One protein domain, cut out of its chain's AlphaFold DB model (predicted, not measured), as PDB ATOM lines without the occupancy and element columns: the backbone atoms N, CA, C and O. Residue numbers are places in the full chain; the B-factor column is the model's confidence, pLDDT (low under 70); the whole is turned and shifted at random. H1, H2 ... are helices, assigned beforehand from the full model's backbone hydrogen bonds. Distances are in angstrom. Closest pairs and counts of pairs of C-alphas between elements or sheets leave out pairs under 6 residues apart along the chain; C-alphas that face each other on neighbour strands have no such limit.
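This is residues 6 to 75 of the 160 residues of an uncharacterized protein of Candidatus Micrarchaeota archaeon (UniProt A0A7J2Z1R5). A helical hairpin, H1 and H2, sits over the first part of one long helix, H3, which crosses beneath it; the rest of H3 sticks out as an arm, residues 61 to 74, with Ser 75 at its tip. Without that free stretch of residues 61 to 75, the three helices form a small body spanning 28 by 21 by 18 A, and the arm makes the length of the whole. The printed part has 70 residues with three named helices in the order H1, H2, H3 and no named strand, and its class is all helix. It is loose, with a radius of gyration of the C-alphas of 14.1 A, and its outline is elongated, spanning 47 by 25 by 18 A.

H1, residues 6 to 17, and H2, residues 25 to 38, form a helical hairpin and run opposite ways at a steep tilt of 39 degrees. They touch, H2 with residues 31 to 35 alone, and their closest C-alphas, those of Thr 7 and Ile 35, are 6.4 A apart. H3, residues 46 to 74, touches H1 with residues 53 to 60 alone; the closest C-alphas, those of Ile 11 and Val 53, are 6.4 A apart. The lines of H1 and H3 stand only just about perpendicular, at 71 degrees. H2 and H3 touch through residues 28 to 32 of H2 and residues 46 to 50 of H3, with the C-alphas of Met 28 and Leu 46 closest at 7.2 A. Their lines are about perpendicular, at 86 degrees. The helix packing is mostly crossed, with no touching pair at a shallow tilt. In H1, H2 and H3 every backbone O i to N i+4 pair is within hydrogen-bond range.

H1 begins at Lys 6, whose C-alpha is at (110.445, 143.743, 91.904), and measures 17.2 A from first to last C-alpha. H2 measures 20.1 A, and its first C-alpha, that of Lys 25, is at (122.644, 126.445, 98.821). H3, the longest helix with 29 residues, measures 41.4 A and ends at Ile 74, whose C-alpha is at (86.347, 140.152, 112.411).

The two C-alphas farthest apart, those of Arg 42 and Ser 75, are 47.9 A apart. The printed part has no cut, and the links H1 to H2 and H2 to H3, each of 7 residues, are short. The mean pLDDT of the printed part is 77.2; it is under 70 at residues 19, 21, 40, 42 to 43 and 68 to 75 of this model.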
ATOM      1  N   LYS A   6     110.329 144.883  92.830       82.06
ATOM      2  CA  LYS A   6     110.445 143.743  91.904       82.06
ATOM      3  C   LYS A   6     111.254 142.588  92.502       82.06
ATOM      4  O   LYS A   6     110.847 141.432  92.441       82.06
ATOM      5  N   THR A   7     112.387 142.885  93.143       81.19
ATOM      6  CA  THR A   7     113.203 141.868  93.825       81.19
ATOM      7  C   THR A   7     112.464 141.259  95.016       81.19
ATOM      8  O   THR A   7     112.576 140.061  95.274       81.19
ATOM      9  N   ARG A   8     111.684 142.067  95.745       82.06
ATOM     10  CA  ARG A   8     110.854 141.607  96.863       82.06
ATOM     11  C   ARG A   8     109.793 140.607  96.395       82.06
ATOM     12  O   ARG A   8     109.677 139.555  97.015       82.06
ATOM     13  N   GLU A   9     109.078 140.883  95.308       84.06
ATOM     14  CA  GLU A   9     108.051 139.982  94.755       84.06
ATOM     15  C   GLU A   9     108.611 138.613  94.351       84.06
ATOM     16  O   GLU A   9     108.012 137.575  94.655       84.06
ATOM     17  N   ILE A  10     109.797 138.595  93.735       84.44
ATOM     18  CA  ILE A  10     110.495 137.354  93.368       84.44
ATOM     19  C   ILE A  10     110.840 136.549  94.630       84.44
ATOM     20  O   ILE A  10     110.553 135.355  94.707       84.44
ATOM     21  N   ILE A  11     111.383 137.208  95.661       83.56
ATOM     22  CA  ILE A  11     111.718 136.560  96.936       83.56
ATOM     23  C   ILE A  11     110.464 136.014  97.635       83.56
ATOM     24  O   ILE A  11     110.494 134.893  98.142       83.56
ATOM     25  N   VAL A  12     109.360 136.767  97.670       84.94
ATOM     26  CA  VAL A  12     108.095 136.317  98.279       84.94
ATOM     27  C   VAL A  12     107.543 135.096  97.540       84.94
ATOM     28  O   VAL A  12     107.166 134.112  98.177       84.94
ATOM     29  N   SER A  13     107.553 135.117  96.206       84.69
ATOM     30  CA  SER A  13     107.097 133.997  95.371       84.69
ATOM     31  C   SER A  13     107.932 132.736  95.608       84.69
ATOM     32  O   SER A  13     107.392 131.649  95.818       84.69
ATOM     33  N   PHE A  14     109.253 132.892  95.687       85.56
ATOM     34  CA  PHE A  14     110.172 131.814  96.033       85.56
ATOM     35  C   PHE A  14     109.911 131.247  97.438       85.56
ATOM     36  O   PHE A  14     109.857 130.031  97.619       85.56
ATOM     37  N   LEU A  15     109.687 132.109  98.436       82.19
ATOM     38  CA  LEU A  15     109.385 131.687  99.809       82.19
ATOM     39  C   LEU A  15     108.045 130.947  99.924       82.19
ATOM     40  O   LEU A  15     107.949 130.015 100.720       82.19
ATOM     41  N   ARG A  16     107.032 131.302  99.122       80.50
ATOM     42  CA  ARG A  16     105.745 130.582  99.074       80.50
ATOM     43  C   ARG A  16     105.894 129.157  98.535       80.50
ATOM     44  O   ARG A  16     105.224 128.250  99.023       80.50
ATOM     45  N   ASN A  17     106.803 128.946  97.585       80.25
ATOM     46  CA  ASN A  17     107.039 127.640  96.961       80.25
ATOM     47  C   ASN A  17     107.938 126.712  97.797       80.25
ATOM     48  O   ASN A  17     108.038 125.512  97.522       80.25
ATOM     49  N   ILE A  18     108.585 127.226  98.847       78.38
ATOM     50  CA  ILE A  18     109.467 126.443  99.712       78.38
ATOM     51  C   ILE A  18     108.735 126.009 100.981       78.38
ATOM     52  O   ILE A  18     108.510 126.783 101.903       78.38
ATOM     53  N   LYS A  19     108.463 124.703 101.077       66.50
ATOM     54  CA  LYS A  19     107.880 124.072 102.276       66.50
ATOM     55  C   LYS A  19     108.891 123.834 103.414       66.50
ATOM     56  O   LYS A  19     108.502 123.508 104.531       66.50
ATOM     57  N   SER A  20     110.194 123.963 103.147       72.38
ATOM     58  CA  SER A  20     111.269 123.670 104.110       72.38
ATOM     59  C   SER A  20     111.725 124.912 104.880       72.38
ATOM     60  O   SER A  20     112.032 125.941 104.286       72.38
ATOM     61  N   LYS A  21     111.907 124.780 106.203       66.12
ATOM     62  CA  LYS A  21     112.497 125.825 107.069       66.12
ATOM     63  C   LYS A  21     113.969 126.128 106.748       66.12
ATOM     64  O   LYS A  21     114.473 127.184 107.126       66.12
ATOM     65  N   LYS A  22     114.677 125.206 106.086       74.00
ATOM     66  CA  LYS A  22     116.072 125.379 105.654       74.00
ATOM     67  C   LYS A  22     116.129 125.458 104.131       74.00
ATOM     68  O   LYS A  22     115.760 124.505 103.445       74.00
ATOM     69  N   ILE A  23     116.618 126.586 103.622       79.12
ATOM     70  CA  ILE A  23     116.878 126.797 102.195       79.12
ATOM     71  C   ILE A  23     118.277 126.246 101.895       79.12
ATOM     72  O   ILE A  23     119.250 126.652 102.539       79.12
ATOM     73  N   SER A  24     118.374 125.291 100.968       81.69
ATOM     74  CA  SER A  24     119.654 124.733 100.518       81.69
ATOM     75  C   SER A  24     120.449 125.768  99.717       81.69
ATOM     76  O   SER A  24     119.892 126.726  99.181       81.69
ATOM     77  N   LYS A  25     121.769 125.571  99.618       80.06
ATOM     78  CA  LYS A  25     122.644 126.445  98.821       80.06
ATOM     79  C   LYS A  25     122.223 126.480  97.342       80.06
ATOM     80  O   LYS A  25     122.163 127.561  96.777       80.06
ATOM     81  N   THR A  26     121.819 125.336  96.791       81.00
ATOM     82  CA  THR A  26     121.309 125.200  95.415       81.00
ATOM     83  C   THR A  26     120.086 126.079  95.151       81.00
ATOM     84  O   THR A  26     120.077 126.861  94.211       81.00
ATOM     85  N   LYS A  27     119.099 126.073  96.054       82.69
ATOM     86  CA  LYS A  27     117.902 126.922  95.935       82.69
ATOM     87  C   LYS A  27     118.209 128.415  96.069       82.69
ATOM     88  O   LYS A  27     117.519 129.248  95.494       82.69
ATOM     89  N   MET A  28     119.236 128.776  96.841       81.44
ATOM     90  CA  MET A  28     119.693 130.169  96.929       81.44
ATOM     91  C   MET A  28     120.392 130.638  95.648       81.44
ATOM     92  O   MET A  28     120.342 131.827  95.344       81.44
ATOM     93  N   GLU A  29     121.051 129.733  94.928       83.19
ATOM     94  CA  GLU A  29     121.657 130.009  93.621       83.19
ATOM     95  C   GLU A  29     120.574 130.134  92.539       83.19
ATOM     96  O   GLU A  29     120.585 131.114  91.805       83.19
ATOM     97  N   GLU A  30     119.555 129.270  92.547       83.38
ATOM     98  CA  GLU A  30     118.374 129.402  91.675       83.38
ATOM     99  C   GLU A  30     117.663 130.752  91.862       83.38
ATOM    100  O   GLU A  30     117.382 131.452  90.892       83.38
ATOM    101  N   LEU A  31     117.429 131.166  93.114       83.94
ATOM    102  CA  LEU A  31     116.837 132.471  93.418       83.94
ATOM    103  C   LEU A  31     117.718 133.630  92.934       83.94
ATOM    104  O   LEU A  31     117.210 134.654  92.483       83.94
ATOM    105  N   LYS A  32     119.043 133.491  93.051       83.50
ATOM    106  CA  LYS A  32     119.987 134.496  92.561       83.50
ATOM    107  C   LYS A  32     119.862 134.633  91.045       83.50
ATOM    108  O   LYS A  32     119.741 135.755  90.564       83.50
ATOM    109  N   ASP A  33     119.856 133.521  90.321       82.81
ATOM    110  CA  ASP A  33     119.740 133.515  88.863       82.81
ATOM    111  C   ASP A  33     118.381 134.052  88.402       82.81
ATOM    112  O   ASP A  33     118.305 134.790  87.423       82.81
ATOM    113  N   GLU A  34     117.308 133.757  89.137       82.56
ATOM    114  CA  GLU A  34     115.976 134.287  88.849       82.56
ATOM    115  C   GLU A  34     115.894 135.808  89.050       82.56
ATOM    116  O   GLU A  34     115.308 136.504  88.219       82.56
ATOM    117  N   ILE A  35     116.525 136.337  90.103       83.19
ATOM    118  CA  ILE A  35     116.612 137.784  90.332       83.19
ATOM    119  C   ILE A  35     117.444 138.444  89.229       83.19
ATOM    120  O   ILE A  35     116.972 139.392  88.617       83.19
ATOM    121  N   LEU A  36     118.628 137.909  88.911       83.00
ATOM    122  CA  LEU A  36     119.499 138.463  87.864       83.00
ATOM    123  C   LEU A  36     118.853 138.434  86.467       83.00
ATOM    124  O   LEU A  36     119.152 139.286  85.639       83.00
ATOM    125  N   ARG A  37     117.973 137.463  86.188       80.88
ATOM    126  CA  ARG A  37     117.236 137.378  84.914       80.88
ATOM    127  C   ARG A  37     116.060 138.344  84.823       80.88
ATOM    128  O   ARG A  37     115.738 138.797  83.731       80.88
ATOM    129  N   LYS A  38     115.361 138.587  85.935       79.44
ATOM    130  CA  LYS A  38     114.091 139.338  85.956       79.44
ATOM    131  C   LYS A  38     114.247 140.788  86.411       79.44
ATOM    132  O   LYS A  38     113.258 141.516  86.486       79.44
ATOM    133  N   THR A  39     115.454 141.203  86.771       75.75
ATOM    134  CA  THR A  39     115.714 142.474  87.438       75.75
ATOM    135  C   THR A  39     117.028 143.061  86.912       75.75
ATOM    136  O   THR A  39     117.948 142.312  86.604       75.75
ATOM    137  N   ASP A  40     117.151 144.391  86.812       69.81
ATOM    138  CA  ASP A  40     118.315 145.080  86.201       69.81
ATOM    139  C   ASP A  40     119.602 145.017  87.058       69.81
ATOM    140  O   ASP A  40     120.541 145.805  86.908       69.81
ATOM    141  N   ILE A  41     119.660 144.080  88.004       71.62
ATOM    142  CA  ILE A  41     120.743 143.968  88.970       71.62
ATOM    143  C   ILE A  41     121.877 143.169  88.331       71.62
ATOM    144  O   ILE A  41     121.722 142.000  88.005       71.62
ATOM    145  N   ARG A  42     123.053 143.788  88.190       65.12
ATOM    146  CA  ARG A  42     124.208 143.165  87.516       65.12
ATOM    147  C   ARG A  42     124.917 142.099  88.352       65.12
ATOM    148  O   ARG A  42     125.502 141.178  87.794       65.12
ATOM    149  N   MET A  43     124.911 142.219  89.684       67.00
ATOM    150  CA  MET A  43     125.579 141.253  90.559       67.00
ATOM    151  C   MET A  43     125.001 141.257  91.976       67.00
ATOM    152  O   MET A  43     124.908 142.297  92.622       67.00
ATOM    153  N   ILE A  44     124.678 140.069  92.495       74.44
ATOM    154  CA  ILE A  44     124.259 139.848  93.886       74.44
ATOM    155  C   ILE A  44     125.177 138.815  94.541       74.44
ATOM    156  O   ILE A  44     125.349 137.701  94.044       74.44
ATOM    157  N   ASN A  45     125.740 139.165  95.699       81.69
ATOM    158  CA  ASN A  45     126.459 138.213  96.543       81.69
ATOM    159  C   ASN A  45     125.456 137.343  97.328       81.69
ATOM    160  O   ASN A  45     124.507 137.862  97.920       81.69
ATOM    161  N   LEU A  46     125.701 136.029  97.399       78.50
ATOM    162  CA  LEU A  46     124.886 135.064  98.148       78.50
ATOM    163  C   LEU A  46     124.708 135.450  99.627       78.50
ATOM    164  O   LEU A  46     123.649 135.215 100.209       78.50
ATOM    165  N   SER A  47     125.716 136.078 100.243       80.94
ATOM    166  CA  SER A  47     125.636 136.564 101.628       80.94
ATOM    167  C   SER A  47     124.595 137.678 101.799       80.94
ATOM    168  O   SER A  47     123.850 137.695 102.784       80.94
ATOM    169  N   THR A  48     124.502 138.571 100.812       80.56
ATOM    170  CA  THR A  48     123.553 139.691 100.778       80.56
ATOM    171  C   THR A  48     122.155 139.186 100.451       80.56
ATOM    172  O   THR A  48     121.213 139.507 101.175       80.56
ATOM    173  N   LEU A  49     122.034 138.276  99.479       81.12
ATOM    174  CA  LEU A  49     120.771 137.614  99.152       81.12
ATOM    175  C   LEU A  49     120.190 136.880 100.364       81.12
ATOM    176  O   LEU A  49     119.020 137.039 100.691       81.12
ATOM    177  N   LYS A  50     121.020 136.148 101.115       83.56
ATOM    178  CA  LYS A  50     120.591 135.463 102.343       83.56
ATOM    179  C   LYS A  50     120.061 136.436 103.402       83.56
ATOM    180  O   LYS A  50     119.120 136.098 104.121       83.56
ATOM    181  N   ARG A  51     120.650 137.632 103.526       82.62
ATOM    182  CA  ARG A  51     120.153 138.684 104.433       82.62
ATOM    183  C   ARG A  51     118.820 139.259 103.944       82.62
ATOM    184  O   ARG A  51     117.913 139.398 104.761       82.62
ATOM    185  N   MET A  52     118.682 139.520 102.643       82.75
ATOM    186  CA  MET A  52     117.436 140.002 102.030       82.75
ATOM    187  C   MET A  52     116.299 138.994 102.210       82.75
ATOM    188  O   MET A  52     115.254 139.347 102.743       82.75
ATOM    189  N   VAL A  53     116.537 137.719 101.888       83.94
ATOM    190  CA  VAL A  53     115.562 136.632 102.059       83.94
ATOM    191  C   VAL A  53     115.128 136.496 103.518       83.94
ATOM    192  O   VAL A  53     113.939 136.396 103.793       83.94
ATOM    193  N   LYS A  54     116.061 136.558 104.482       83.88
ATOM    194  CA  LYS A  54     115.714 136.540 105.915       83.88
ATOM    195  C   LYS A  54     114.854 137.731 106.332       83.88
ATOM    196  O   LYS A  54     113.987 137.569 107.186       83.88
ATOM    197  N   LYS A  55     115.124 138.919 105.787       84.19
ATOM    198  CA  LYS A  55     114.359 140.132 106.087       84.19
ATOM    199  C   LYS A  55     112.938 140.020 105.530       84.19
ATOM    200  O   LYS A  55     111.995 140.146 106.301       84.19
ATOM    201  N   VAL A  56     112.797 139.662 104.253       84.44
ATOM    202  CA  VAL A  56     111.491 139.450 103.604       84.44
ATOM    203  C   VAL A  56     110.704 138.334 104.297       84.44
ATOM    204  O   VAL A  56     109.528 138.508 104.577       84.44
ATOM    205  N   ALA A  57     111.351 137.230 104.683       84.00
ATOM    206  CA  ALA A  57     110.693 136.149 105.418       84.00
ATOM    207  C   ALA A  57     110.149 136.589 106.790       84.00
ATOM    208  O   ALA A  57     109.092 136.121 107.210       84.00
ATOM    209  N   LYS A  58     110.855 137.481 107.503       84.00
ATOM    210  CA  LYS A  58     110.364 138.053 108.767       84.00
ATOM    211  C   LYS A  58     109.184 138.997 108.542       84.00
ATOM    212  O   LYS A  58     108.221 138.922 109.295       84.00
ATOM    213  N   GLU A  59     109.266 139.852 107.525       82.94
ATOM    214  CA  GLU A  59     108.198 140.795 107.167       82.94
ATOM    215  C   GLU A  59     106.925 140.052 106.731       82.94
ATOM    216  O   GLU A  59     105.850 140.352 107.238       82.94
ATOM    217  N   GLU A  60     107.042 139.012 105.902       81.88
ATOM    218  CA  GLU A  60     105.924 138.140 105.504       81.88
ATOM    219  C   GLU A  60     105.314 137.393 106.698       81.88
ATOM    220  O   GLU A  60     104.095 137.313 106.834       81.88
ATOM    221  N   ALA A  61     106.142 136.864 107.606       81.75
ATOM    222  CA  ALA A  61     105.645 136.212 108.818       81.75
ATOM    223  C   ALA A  61     104.912 137.197 109.743       81.75
ATOM    224  O   ALA A  61     103.932 136.829 110.386       81.75
ATOM    225  N   GLN A  62     105.377 138.445 109.817       81.19
ATOM    226  CA  GLN A  62     104.711 139.496 110.578       81.19
ATOM    227  C   GLN A  62     103.404 139.934 109.905       81.19
ATOM    228  O   GLN A  62     102.405 140.098 110.600       81.19
ATOM    229  N   ALA A  63     103.381 140.057 108.576       77.69
ATOM    230  CA  ALA A  63     102.180 140.372 107.809       77.69
ATOM    231  C   ALA A  63     101.099 139.296 107.985       77.69
ATOM    232  O   ALA A  63      99.964 139.638 108.301       77.69
ATOM    233  N   LYS A  64     101.467 138.008 107.911       76.38
ATOM    234  CA  LYS A  64     100.550 136.890 108.185       76.38
ATOM    235  C   LYS A  64      99.983 136.920 109.599       76.38
ATOM    236  O   LYS A  64      98.786 136.763 109.762       76.38
ATOM    237  N   LYS A  65     100.806 137.201 110.614       76.81
ATOM    238  CA  LYS A  65     100.318 137.356 111.998       76.81
ATOM    239  C   LYS A  65      99.337 138.514 112.150       76.81
ATOM    240  O   LYS A  65      98.395 138.420 112.924       76.81
ATOM    241  N   ILE A  66      99.573 139.620 111.444       74.19
ATOM    242  CA  ILE A  66      98.659 140.769 111.446       74.19
ATOM    243  C   ILE A  66      97.357 140.411 110.724       74.19
ATOM    244  O   ILE A  66      96.295 140.838 111.159       74.19
ATOM    245  N   GLU A  67      97.420 139.639 109.644       70.06
ATOM    246  CA  GLU A  67      96.249 139.148 108.918       70.06
ATOM    247  C   GLU A  67      95.440 138.143 109.753       70.06
ATOM    248  O   GLU A  67      94.238 138.326 109.903       70.06
ATOM    249  N   GLU A  68      96.092 137.172 110.395       68.06
ATOM    250  CA  GLU A  68      95.486 136.241 111.361       68.06
ATOM    251  C   GLU A  68      94.827 137.001 112.523       68.06
ATOM    252  O   GLU A  68      93.654 136.781 112.815       68.06
ATOM    253  N   ALA A  69      95.521 137.978 113.116       62.59
ATOM    254  CA  ALA A  69      94.965 138.823 114.175       62.59
ATOM    255  C   ALA A  69      93.797 139.705 113.689       62.59
ATOM    256  O   ALA A  69      92.862 139.985 114.441       62.59
ATOM    257  N   LYS A  70      93.823 140.153 112.425       60.66
ATOM    258  CA  LYS A  70      92.700 140.870 111.806       60.66
ATOM    259  C   LYS A  70      91.508 139.941 111.574       60.66
ATOM    260  O   LYS A  70      90.385 140.353 111.845       60.66
ATOM    261  N   ILE A  71      91.726 138.699 111.147       56.28
ATOM    262  CA  ILE A  71      90.669 137.690 110.977       56.28
ATOM    263  C   ILE A  71      90.039 137.337 112.334       56.28
ATOM    264  O   ILE A  71      88.814 137.338 112.455       56.28
ATOM    265  N   GLU A  72      90.846 137.160 113.386       50.53
ATOM    266  CA  GLU A  72      90.357 137.007 114.764       50.53
ATOM    267  C   GLU A  72      89.544 138.222 115.239       50.53
ATOM    268  O   GLU A  72      88.597 138.069 116.003       50.53
ATOM    269  N   SER A  73      89.860 139.431 114.761       50.59
ATOM    270  CA  SER A  73      89.108 140.646 115.104       50.59
ATOM    271  C   SER A  73      87.784 140.826 114.343       50.59
ATOM    272  O   SER A  73      86.938 141.590 114.804       50.59
ATOM    273  N   ILE A  74      87.592 140.134 113.210       54.34
ATOM    274  CA  ILE A  74      86.347 140.152 112.411       54.34
ATOM    275  C   ILE A  74      85.352 139.096 112.922       54.34
ATOM    276  O   ILE A  74      84.139 139.288 112.840       54.34
ATOM    277  N   SER A  75      85.845 138.014 113.528       50.84
ATOM    278  CA  SER A  75      85.043 137.129 114.376       50.84
ATOM    279  C   SER A  75      84.665 137.890 115.652       50.84
ATOM    280  O   SER A  75      85.437 137.930 116.605       50.84
TER     281      SER A  75